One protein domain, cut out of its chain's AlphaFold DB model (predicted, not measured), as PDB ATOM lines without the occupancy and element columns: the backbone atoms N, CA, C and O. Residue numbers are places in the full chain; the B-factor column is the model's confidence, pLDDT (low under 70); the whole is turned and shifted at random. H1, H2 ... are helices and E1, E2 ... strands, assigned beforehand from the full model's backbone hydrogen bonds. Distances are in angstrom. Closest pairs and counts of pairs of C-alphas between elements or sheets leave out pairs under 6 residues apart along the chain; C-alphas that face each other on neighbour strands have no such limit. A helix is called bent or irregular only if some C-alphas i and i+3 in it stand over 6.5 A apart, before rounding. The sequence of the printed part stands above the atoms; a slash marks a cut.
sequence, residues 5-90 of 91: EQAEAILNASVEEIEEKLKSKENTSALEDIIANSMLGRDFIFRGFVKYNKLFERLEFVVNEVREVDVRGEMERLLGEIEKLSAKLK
ATOM      1  N   GLU A   5      63.335  87.699  45.823       91.12
ATOM      2  CA  GLU A   5      63.368  86.237  45.978       91.12
ATOM      3  C   GLU A   5      62.001  85.592  45.703       91.12
ATOM      4  O   GLU A   5      61.897  84.590  45.002       91.12
ATOM      5  N   GLN A   6      60.924  86.191  46.217       92.00
ATOM      6  CA  GLN A   6      59.569  85.676  46.021       92.00
ATOM      7  C   GLN A   6      59.084  85.913  44.586       92.00
ATOM      8  O   GLN A   6      58.358  85.086  44.041       92.00
ATOM      9  N   ALA A   7      59.465  87.032  43.968       89.75
ATOM     10  CA  ALA A   7      59.121  87.344  42.587       89.75
ATOM     11  C   ALA A   7      59.832  86.404  41.604       89.75
ATOM     12  O   ALA A   7      59.186  85.897  40.695       89.75
ATOM     13  N   GLU A   8      61.115  86.118  41.824       90.75
ATOM     14  CA  GLU A   8      61.885  85.148  41.040       90.75
ATOM     15  C   GLU A   8      61.303  83.739  41.182       90.75
ATOM     16  O   GLU A   8      61.143  83.044  40.185       90.75
ATOM     17  N   ALA A   9      60.879  83.344  42.389       87.56
ATOM     18  CA  ALA A   9      60.197  82.066  42.602       87.56
ATOM     19  C   ALA A   9      58.860  81.966  41.841       87.56
ATOM     20  O   ALA A   9      58.539  80.918  41.286       87.56
ATOM     21  N   ILE A  10      58.078  83.051  41.784       87.75
ATOM     22  CA  ILE A  10      56.806  83.094  41.038       87.75
ATOM     23  C   ILE A  10      57.054  83.076  39.524       87.75
ATOM     24  O   ILE A  10      56.342  82.404  38.774       87.75
ATOM     25  N   LEU A  11      58.047  83.836  39.065       88.56
ATOM     26  CA  LEU A  11      58.375  83.960  37.646       88.56
ATOM     27  C   LEU A  11      59.236  82.809  37.129       88.56
ATOM     28  O   LEU A  11      59.371  82.669  35.917       88.56
ATOM     29  N   ASN A  12      59.769  81.982  38.031       87.62
ATOM     30  CA  ASN A  12      60.697  80.898  37.737       87.62
ATOM     31  C   ASN A  12      61.881  81.364  36.867       87.62
ATOM     32  O   ASN A  12      62.288  80.686  35.925       87.62
ATOM     33  N   ALA A  13      62.376  82.568  37.153       87.81
ATOM     34  CA  ALA A  13      63.463  83.215  36.428       87.81
ATOM     35  C   ALA A  13      64.139  84.250  37.330       87.81
ATOM     36  O   ALA A  13      63.456  84.916  38.115       87.81
ATOM     37  N   SER A  14      65.456  84.410  37.201       89.81
ATOM     38  CA  SER A  14      66.191  85.453  37.924       89.81
ATOM     39  C   SER A  14      65.970  86.837  37.304       89.81
ATOM     40  O   SER A  14      65.569  86.972  36.142       89.81
ATOM     41  N   VAL A  15      66.252  87.897  38.067       89.31
ATOM     42  CA  VAL A  15      66.210  89.271  37.536       89.31
ATOM     43  C   VAL A  15      67.145  89.435  36.334       89.31
ATOM     44  O   VAL A  15      66.766  90.078  35.355       89.31
ATOM     45  N   GLU A  16      68.340  88.845  36.374       89.00
ATOM     46  CA  GLU A  16      69.322  88.928  35.288       89.00
ATOM     47  C   GLU A  16      68.805  88.267  34.005       89.00
ATOM     48  O   GLU A  16      68.892  88.867  32.932       89.00
ATOM     49  N   GLU A  17      68.201  87.082  34.116       84.62
ATOM     50  CA  GLU A  17      67.607  86.362  32.982       84.62
ATOM     51  C   GLU A  17      66.466  87.161  32.340       84.62
ATOM     52  O   GLU A  17      66.336  87.219  31.114       84.62
ATOM     53  N   ILE A  18      65.640  87.807  33.167       86.44
ATOM     54  CA  ILE A  18      64.553  88.673  32.702       86.44
ATOM     55  C   ILE A  18      65.123  89.907  31.991       86.44
ATOM     56  O   ILE A  18      64.671  90.250  30.897       86.44
ATOM     57  N   GLU A  19      66.119  90.574  32.576       87.06
ATOM     58  CA  GLU A  19      66.741  91.754  31.973       87.06
ATOM     59  C   GLU A  19      67.406  91.449  30.629       87.06
ATOM     60  O   GLU A  19      67.300  92.251  29.698       87.06
ATOM     61  N   GLU A  20      68.093  90.313  30.520       86.50
ATOM     62  CA  GLU A  20      68.741  89.884  29.282       86.50
ATOM     63  C   GLU A  20      67.708  89.644  28.177       86.50
ATOM     64  O   GLU A  20      67.827  90.204  27.080       86.50
ATOM     65  N   LYS A  21      66.630  88.912  28.491       82.31
ATOM     66  CA  LYS A  21      65.527  88.664  27.550       82.31
ATOM     67  C   LYS A  21      64.865  89.960  27.085       82.31
ATOM     68  O   LYS A  21      64.628  90.117  25.888       82.31
ATOM     69  N   LEU A  22      64.623  90.905  27.997       83.50
ATOM     70  CA  LEU A  22      63.990  92.193  27.685       83.50
ATOM     71  C   LEU A  22      64.887  93.130  26.862       83.50
ATOM     72  O   LEU A  22      64.377  93.938  26.086       83.50
ATOM     73  N   LYS A  23      66.214  93.057  27.025       83.69
ATOM     74  CA  LYS A  23      67.175  93.868  26.251       83.69
ATOM     75  C   LYS A  23      67.422  93.308  24.849       83.69
ATOM     76  O   LYS A  23      67.881  94.055  23.979       83.69
ATOM     77  N   SER A  24      67.130  92.028  24.613       76.56
ATOM     78  CA  SER A  24      67.258  91.424  23.287       76.56
ATOM     79  C   SER A  24      66.253  92.063  22.313       76.56
ATOM     80  O   SER A  24      65.040  91.918  22.430       76.56
ATOM     81  N   LYS A  25      66.755  92.829  21.334       62.75
ATOM     82  CA  LYS A  25      65.922  93.525  20.331       62.75
ATOM     83  C   LYS A  25      65.234  92.580  19.341       62.75
ATOM     84  O   LYS A  25      64.402  93.033  18.561       62.75
ATOM     85  N   GLU A  26      65.605  91.304  19.346       63.41
ATOM     86  CA  GLU A  26      65.069  90.288  18.438       63.41
ATOM     87  C   GLU A  26      63.758  89.675  18.936       63.41
ATOM     88  O   GLU A  26      63.046  89.069  18.141       63.41
ATOM     89  N   ASN A  27      63.401  89.854  20.213       60.38
ATOM     90  CA  ASN A  27      62.299  89.112  20.811       60.38
ATOM     91  C   ASN A  27      61.133  90.032  21.215       60.38
ATOM     92  O   ASN A  27      60.953  90.382  22.382       60.38
ATOM     93  N   THR A  28      60.311  90.424  20.236       64.69
ATOM     94  CA  THR A  28      59.060  91.185  20.458       64.69
ATOM     95  C   THR A  28      58.085  90.488  21.419       64.69
ATOM     96  O   THR A  28      57.223  91.157  21.984       64.69
ATOM     97  N   SER A  29      58.244  89.178  21.640       75.75
ATOM     98  CA  SER A  29      57.444  88.327  22.533       75.75
ATOM     99  C   SER A  29      58.163  87.938  23.834       75.75
ATOM    100  O   SER A  29      57.687  87.067  24.555       75.75
ATOM    101  N   ALA A  30      59.278  88.585  24.203       74.50
ATOM    102  CA  ALA A  30      60.056  88.217  25.399       74.50
ATOM    103  C   ALA A  30      59.224  88.154  26.698       74.50
ATOM    104  O   ALA A  30      59.460  87.304  27.556       74.50
ATOM    105  N   LEU A  31      58.234  89.041  26.846       76.25
ATOM    106  CA  LEU A  31      57.299  89.036  27.977       76.25
ATOM    107  C   LEU A  31      56.366  87.821  27.961       76.25
ATOM    108  O   LEU A  31      56.095  87.251  29.016       76.25
ATOM    109  N   GLU A  32      55.888  87.424  26.783       80.88
ATOM    110  CA  GLU A  32      55.021  86.255  26.613       80.88
ATOM    111  C   GLU A  32      55.784  84.980  26.966       80.88
ATOM    112  O   GLU A  32      55.259  84.150  27.701       80.88
ATOM    113  N   ASP A  33      57.053  84.876  26.562       80.19
ATOM    114  CA  ASP A  33      57.919  83.748  26.910       80.19
ATOM    115  C   ASP A  33      58.182  83.660  28.419       80.19
ATOM    116  O   ASP A  33      58.193  82.568  28.990       80.19
ATOM    117  N   ILE A  34      58.403  84.795  29.092       81.00
ATOM    118  CA  ILE A  34      58.587  84.828  30.552       81.00
ATOM    119  C   ILE A  34      57.302  84.386  31.249       81.00
ATOM    120  O   ILE A  34      57.355  83.556  32.149       81.00
ATOM    121  N   ILE A  35      56.142  84.889  30.818       81.56
ATOM    122  CA  ILE A  35      54.851  84.518  31.408       81.56
ATOM    123  C   ILE A  35      54.532  83.043  31.135       81.56
ATOM    124  O   ILE A  35      54.107  82.341  32.049       81.56
ATOM    125  N   ALA A  36      54.779  82.543  29.924       80.00
ATOM    126  CA  ALA A  36      54.524  81.153  29.556       80.00
ATOM    127  C   ALA A  36      55.382  80.157  30.354       80.00
ATOM    128  O   ALA A  36      54.919  79.063  30.665       80.00
ATOM    129  N   ASN A  37      56.616  80.540  30.699       77.75
ATOM    130  CA  ASN A  37      57.521  79.726  31.517       77.75
ATOM    131  C   ASN A  37      57.418  80.013  33.021       77.75
ATOM    132  O   ASN A  37      58.029  79.307  33.827       77.75
ATOM    133  N   SER A  38      56.660  81.042  33.397       81.38
ATOM    134  CA  SER A  38      56.385  81.348  34.791       81.38
ATOM    135  C   SER A  38      55.434  80.327  35.395       81.38
ATOM    136  O   SER A  38      54.771  79.540  34.716       81.38
ATOM    137  N   MET A  39      55.307  80.394  36.711       77.19
ATOM    138  CA  MET A  39      54.334  79.592  37.426       77.19
ATOM    139  C   MET A  39      52.930  80.219  37.445       77.19
ATOM    140  O   MET A  39      52.034  79.725  38.129       77.19
ATOM    141  N   LEU A  40      52.704  81.308  36.707       77.00
ATOM    142  CA  LEU A  40      51.402  81.966  36.648       77.00
ATOM    143  C   LEU A  40      50.332  81.017  36.083       77.00
ATOM    144  O   LEU A  40      50.561  80.276  35.132       77.00
ATOM    145  N   GLY A  41      49.147  81.031  36.697       79.25
ATOM    146  CA  GLY A  41      48.060  80.099  36.373       79.25
ATOM    147  C   GLY A  41      48.107  78.766  37.130       79.25
ATOM    148  O   GLY A  41      47.217  77.944  36.927       79.25
ATOM    149  N   ARG A  42      49.096  78.551  38.010       82.50
ATOM    150  CA  ARG A  42      49.107  77.439  38.978       82.50
ATOM    151  C   ARG A  42      48.710  77.916  40.376       82.50
ATOM    152  O   ARG A  42      48.832  79.099  40.698       82.50
ATOM    153  N   ASP A  43      48.268  76.977  41.206       85.56
ATOM    154  CA  ASP A  43      47.882  77.255  42.588       85.56
ATOM    155  C   ASP A  43      49.104  77.295  43.518       85.56
ATOM    156  O   ASP A  43      49.969  76.416  43.484       85.56
ATOM    157  N   PHE A  44      49.143  78.306  44.393       88.31
ATOM    158  CA  PHE A  44      50.216  78.522  45.366       88.31
ATOM    159  C   PHE A  44      49.683  78.867  46.749       88.31
ATOM    160  O   PHE A  44      48.651  79.524  46.906       88.31
ATOM    161  N   ILE A  45      50.462  78.500  47.764       90.12
ATOM    162  CA  ILE A  45      50.285  78.953  49.137       90.12
ATOM    163  C   ILE A  45      51.251  80.107  49.389       90.12
ATOM    164  O   ILE A  45      52.470  79.924  49.453       90.12
ATOM    165  N   PHE A  46      50.691  81.297  49.594       92.94
ATOM    166  CA  PHE A  46      51.446  82.476  50.003       92.94
ATOM    167  C   PHE A  46      51.381  82.650  51.517       92.94
ATOM    168  O   PHE A  46      50.298  82.671  52.107       92.94
ATOM    169  N   ARG A  47      52.538  82.833  52.155       94.44
ATOM    170  CA  ARG A  47      52.623  83.206  53.573       94.44
ATOM    171  C   ARG A  47      53.280  84.564  53.721       94.44
ATOM    172  O   ARG A  47      54.241  84.896  53.030       94.44
ATOM    173  N   GLY A  48      52.745  85.356  54.635       95.81
ATOM    174  CA  GLY A  48      53.107  86.754  54.744       95.81
ATOM    175  C   GLY A  48      52.297  87.481  55.801       95.81
ATOM    176  O   GLY A  48      51.614  86.861  56.617       95.81
ATOM    177  N   PHE A  49      52.363  88.805  55.767       96.00
ATOM    178  CA  PHE A  49      51.625  89.666  56.683       96.00
ATOM    179  C   PHE A  49      50.931  90.794  55.931       96.00
ATOM    180  O   PHE A  49      51.386  91.249  54.882       96.00
ATOM    181  N   VAL A  50      49.819  91.265  56.485       97.31
ATOM    182  CA  VAL A  50      49.126  92.455  55.989       97.31
ATOM    183  C   VAL A  50      49.659  93.672  56.733       97.31
ATOM    184  O   VAL A  50      49.758  93.667  57.960       97.31
ATOM    185  N   LYS A  51      49.991  94.733  56.001       96.25
ATOM    186  CA  LYS A  51      50.429  96.011  56.563       96.25
ATOM    187  C   LYS A  51      49.738  97.157  55.840       96.25
ATOM    188  O   LYS A  51      49.589  97.129  54.624       96.25
ATOM    189  N   TYR A  52      49.352  98.191  56.582       96.69
ATOM    190  CA  TYR A  52      48.906  99.439  55.969       96.69
ATOM    191  C   TYR A  52      50.107 100.205  55.406       96.69
ATOM    192  O   TYR A  52      51.016 100.597  56.148       96.69
ATOM    193  N   ASN A  53      50.125 100.395  54.090       95.06
ATOM    194  CA  ASN A  53      51.141 101.176  53.413       95.06
ATOM    195  C   ASN A  53      50.732 102.652  53.423       95.06
ATOM    196  O   ASN A  53      49.808 103.055  52.723       95.06
ATOM    197  N   LYS A  54      51.452 103.460  54.209       95.25
ATOM    198  CA  LYS A  54      51.185 104.897  54.362       95.25
ATOM    199  C   LYS A  54      51.434 105.705  53.085       95.25
ATOM    200  O   LYS A  54      50.870 106.778  52.958       95.25
ATOM    201  N   LEU A  55      52.276 105.217  52.168       94.81
ATOM    202  CA  LEU A  55      52.594 105.923  50.924       94.81
ATOM    203  C   LEU A  55      51.449 105.830  49.908       94.81
ATOM    204  O   LEU A  55      51.188 106.783  49.187       94.81
ATOM    205  N   PHE A  56      50.779 104.676  49.858       94.44
ATOM    206  CA  PHE A  56      49.683 104.397  48.921       94.44
ATOM    207  C   PHE A  56      48.309 104.362  49.597       94.44
ATOM    208  O   PHE A  56      47.334 103.949  48.976       94.44
ATOM    209  N   GLU A  57      48.262 104.724  50.880       95.94
ATOM    210  CA  GLU A  57      47.066 104.788  51.721       95.94
ATOM    211  C   GLU A  57      46.171 103.530  51.675       95.94
ATOM    212  O   GLU A  57      44.952 103.610  51.826       95.94
ATOM    213  N   ARG A  58      46.767 102.339  51.512       95.88
ATOM    214  CA  ARG A  58      46.039 101.061  51.367       95.88
ATOM    215  C   ARG A  58      46.677  99.913  52.140       95.88
ATOM    216  O   ARG A  58      47.869  99.932  52.445       95.88
ATOM    217  N   LEU A  59      45.886  98.879  52.427       96.56
ATOM    218  CA  LEU A  59      46.407  97.613  52.945       96.56
ATOM    219  C   LEU A  59      47.154  96.866  51.841       96.56
ATOM    220  O   LEU A  59      46.649  96.703  50.733       96.56
ATOM    221  N   GLU A  60      48.347  96.385  52.163       96.00
ATOM    222  CA  GLU A  60      49.147  95.545  51.285       96.00
ATOM    223  C   GLU A  60      49.489  94.242  52.001       96.00
ATOM    224  O   GLU A  60      49.920  94.237  53.155       96.00
ATOM    225  N   PHE A  61      49.300  93.126  51.301       96.00
ATOM    226  CA  PHE A  61      49.814  91.834  51.734       96.00
ATOM    227  C   PHE A  61      51.259  91.689  51.262       96.00
ATOM    228  O   PHE A  61      51.527  91.728  50.058       96.00
ATOM    229  N   VAL A  62      52.188  91.563  52.202       95.00
ATOM    230  CA  VAL A  62      53.617  91.372  51.948       95.00
ATOM    231  C   VAL A  62      53.926  89.885  52.023       95.00
ATOM    232  O   VAL A  62      53.718  89.267  53.065       95.00
ATOM    233  N   VAL A  63      54.405  89.324  50.914       95.69
ATOM    234  CA  VAL A  63      54.725  87.899  50.788       95.69
ATOM    235  C   VAL A  63      56.134  87.656  51.317       95.69
ATOM    236  O   VAL A  63      57.085  88.256  50.824       95.69
ATOM    237  N   ASN A  64      56.257  86.758  52.290       94.06
ATOM    238  CA  ASN A  64      57.542  86.292  52.810       94.06
ATOM    239  C   ASN A  64      57.940  84.948  52.191       94.06
ATOM    240  O   ASN A  64      59.120  84.654  52.048       94.06
ATOM    241  N   GLU A  65      56.954  84.121  51.840       92.75
ATOM    242  CA  GLU A  65      57.179  82.760  51.370       92.75
ATOM    243  C   GLU A  65      56.123  82.354  50.336       92.75
ATOM    244  O   GLU A  65      54.938  82.682  50.472       92.75
ATOM    245  N   VAL A  66      56.575  81.616  49.320       90.50
ATOM    246  CA  VAL A  66      55.766  81.034  48.245       90.50
ATOM    247  C   VAL A  66      56.006  79.527  48.261       90.50
ATOM    248  O   VAL A  66      57.155  79.092  48.222       90.50
ATOM    249  N   ARG A  67      54.941  78.728  48.344       89.25
ATOM    250  CA  ARG A  67      55.011  77.262  48.257       89.25
ATOM    251  C   ARG A  67      54.031  76.746  47.225       89.25
ATOM    252  O   ARG A  67      52.919  77.264  47.128       89.25
ATOM    253  N   GLU A  68      54.417  75.695  46.519       87.56
ATOM    254  CA  GLU A  68      53.474  74.916  45.721       87.56
ATOM    255  C   GLU A  68      52.435  74.243  46.622       87.56
ATOM    256  O   GLU A  68      52.700  73.917  47.786       87.56
ATOM    257  N   VAL A  69      51.234  74.050  46.081       87.25
ATOM    258  CA  VAL A  69      50.199  73.270  46.756       87.25
ATOM    259  C   VAL A  69      50.588  71.794  46.712       87.25
ATOM    260  O   VAL A  69      50.692  71.199  45.641       87.25
ATOM    261  N   ASP A  70      50.755  71.180  47.883       88.44
ATOM    262  CA  ASP A  70      50.888  69.728  47.997       88.44
ATOM    263  C   ASP A  70      49.512  69.070  47.846       88.44
ATOM    264  O   ASP A  70      48.799  68.815  48.818       88.44
ATOM    265  N   VAL A  71      49.129  68.820  46.593       89.00
ATOM    266  CA  VAL A  71      47.831  68.229  46.245       89.00
ATOM    267  C   VAL A  71      47.646  66.868  46.910       89.00
ATOM    268  O   VAL A  71      46.562  66.561  47.399       89.00
ATOM    269  N   ARG A  72      48.699  66.045  46.958       92.00
ATOM    270  CA  ARG A  72      48.605  64.694  47.517       92.00
ATOM    271  C   ARG A  72      48.408  64.742  49.027       92.00
ATOM    272  O   ARG A  72      47.499  64.082  49.527       92.00
ATOM    273  N   GLY A  73      49.222  65.528  49.729       90.75
ATOM    274  CA  GLY A  73      49.075  65.714  51.169       90.75
ATOM    275  C   GLY A  73      47.696  66.268  51.532       90.75
ATOM    276  O   GLY A  73      47.075  65.816  52.494       90.75
ATOM    277  N   GLU A  74      47.168  67.184  50.717       89.56
ATOM    278  CA  GLU A  74      45.830  67.736  50.918       89.56
ATOM    279  C   GLU A  74      44.720  66.698  50.685       89.56
ATOM    280  O   GLU A  74      43.778  66.615  51.476       89.56
ATOM    281  N   MET A  75      44.842  65.846  49.662       94.19
ATOM    282  CA  MET A  75      43.908  64.735  49.438       94.19
ATOM    283  C   MET A  75      43.901  63.749  50.611       94.19
ATOM    284  O   MET A  75      42.831  63.356  51.077       94.19
ATOM    285  N   GLU A  76      45.079  63.363  51.104       96.31
ATOM    286  CA  GLU A  76      45.220  62.454  52.248       96.31
ATOM    287  C   GLU A  76      44.611  63.070  53.523       96.31
ATOM    288  O   GLU A  76      43.880  62.393  54.254       96.31
ATOM    289  N   ARG A  77      44.820  64.375  53.753       94.81
ATOM    290  CA  ARG A  77      44.199  65.121  54.861       94.81
ATOM    291  C   ARG A  77      42.671  65.105  54.771       94.81
ATOM    292  O   ARG A  77      42.006  64.790  55.760       94.81
ATOM    293  N   LEU A  78      42.119  65.429  53.600       95.56
ATOM    294  CA  LEU A  78      40.674  65.494  53.374       95.56
ATOM    295  C   LEU A  78      40.003  64.123  53.522       95.56
ATOM    296  O   LEU A  78      38.953  64.028  54.155       95.56
ATOM    297  N   LEU A  79      40.617  63.054  53.003       96.44
ATOM    298  CA  LEU A  79      40.119  61.687  53.187       96.44
ATOM    299  C   LEU A  79      40.015  61.326  54.674       96.44
ATOM    300  O   LEU A  79      38.966  60.862  55.120       96.44
ATOM    301  N   GLY A  80      41.052  61.629  55.460       96.25
ATOM    302  CA  GLY A  80      41.032  61.384  56.902       96.25
ATOM    303  C   GLY A  80      39.956  62.187  57.649       96.25
ATOM    304  O   GLY A  80      39.396  61.709  58.638       96.25
ATOM    305  N   GLU A  81      39.629  63.400  57.199       95.44
ATOM    306  CA  GLU A  81      38.523  64.191  57.761       95.44
ATOM    307  C   GLU A  81      37.153  63.589  57.431       95.44
ATOM    308  O   GLU A  81      36.299  63.488  58.318       95.44
ATOM    309  N   ILE A  82      36.961  63.120  56.194       96.31
ATOM    310  CA  ILE A  82      35.731  62.446  55.758       96.31
ATOM    311  C   ILE A  82      35.505  61.151  56.546       96.31
ATOM    312  O   ILE A  82      34.387  60.897  57.004       96.31
ATOM    313  N   GLU A  83      36.548  60.344  56.752       95.50
ATOM    314  CA  GLU A  83      36.467  59.107  57.538       95.50
ATOM    315  C   GLU A  83      36.061  59.380  58.992       95.50
ATOM    316  O   GLU A  83      35.150  58.735  59.518       95.50
ATOM    317  N   LYS A  84      36.668  60.393  59.628       94.88
ATOM    318  CA  LYS A  84      36.324  60.811  60.998       94.88
ATOM    319  C   LYS A  84      34.874  61.277  61.114       94.88
ATOM    320  O   LYS A  84      34.201  60.937  62.087       94.88
ATOM    321  N   LEU A  85      34.389  62.056  60.149       94.69
ATOM    322  CA  LEU A  85      32.996  62.515  60.125       94.69
ATOM    323  C   LEU A  85      32.024  61.351  59.907       94.69
ATOM    324  O   LEU A  85      30.997  61.272  60.578       94.69
ATOM    325  N   SER A  86      32.374  60.418  59.021       91.38
ATOM    326  CA  SER A  86      31.564  59.232  58.732       91.38
ATOM    327  C   SER A  86      31.456  58.290  59.931       91.38
ATOM    328  O   SER A  86      30.410  57.679  60.131       91.38
ATOM    329  N   ALA A  87      32.514  58.175  60.740       87.44
ATOM    330  CA  ALA A  87      32.492  57.404  61.979       87.44
ATOM    331  C   ALA A  87      31.549  58.025  63.025       87.44
ATOM    332  O   ALA A  87      30.727  57.316  63.591       87.44
ATOM    333  N   LYS A  88      31.600  59.353  63.205       86.44
ATOM    334  CA  LYS A  88      30.716  60.083  64.134       86.44
ATOM    335  C   LYS A  88      29.230  60.016  63.773       86.44
ATOM    336  O   LYS A  88      28.397  60.179  64.647       86.44
ATOM    337  N   LEU A  89      28.894  59.825  62.497       79.44
ATOM    338  CA  LEU A  89      27.507  59.680  62.029       79.44
ATOM    339  C   LEU A  89      26.919  58.282  62.277       79.44
ATOM    340  O   LEU A  89      25.721  58.092  62.079       79.44
ATOM    341  N   LYS A  90      27.753  57.296  62.630       73.75
ATOM    342  CA  LYS A  90      27.333  55.912  62.909       73.75
ATOM    343  C   LYS A  90      27.145  55.621  64.404       73.75
ATOM    344  O   LYS A  90      26.669  54.533  64.722       73.75
TER     345      LYS A  90
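AT A GLANCE: This is residues 5 to 90 of the 91 residues of an uncharacterized protein of Candidatus Aenigmarchaeota archaeon (UniProt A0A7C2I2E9). A long, bent hairpin of two antiparallel strands, E1 and E2, stands between a loose cluster of three short helices, H1, H2 and H3, and a free arm, residues 72 to 90, mostly H4. The printed part has 86 residues, running H1 H2 H3 E1 E2 H4, class mixed. It is extended, radius of gyration of the C-alphas 20.0 A, spanning 68 by 36 by 17 A.

IN THESE COORDINATES: Find C-alpha 5 at (63.368, 86.237, 45.978), where H1, residues 5 to 11, begins; H2, 15 to 23, and H3, 30 to 37, follow. E1, 44 to 53, spans 24.1 A and E2, 58 to 68, 27.8 A. H4, 71 to 88, runs 26.1 A to C-alpha 88 at (30.716, 60.083, 64.134).

HOW THE PARTS SIT: The closest C-alphas of H1 and E2, Gln 6 and Val 66, are 6.4 A apart. H2 and H3, a helical hairpin, touch; their closest C-alphas, Lys 21 and Ala 30, are 5.9 A apart. In the hairpin E1 and E2, look for N 45 and O 67, 2.8 A, within hydrogen-bond range. In the four helices every O i to N i+4 pair is within range.

THE WHOLE: The farthest C-alphas, Lys 25 and Lys 90, are 68.7 A apart. The printed part has no cut and no long link; pLDDT is under 70 at residues 25 to 28.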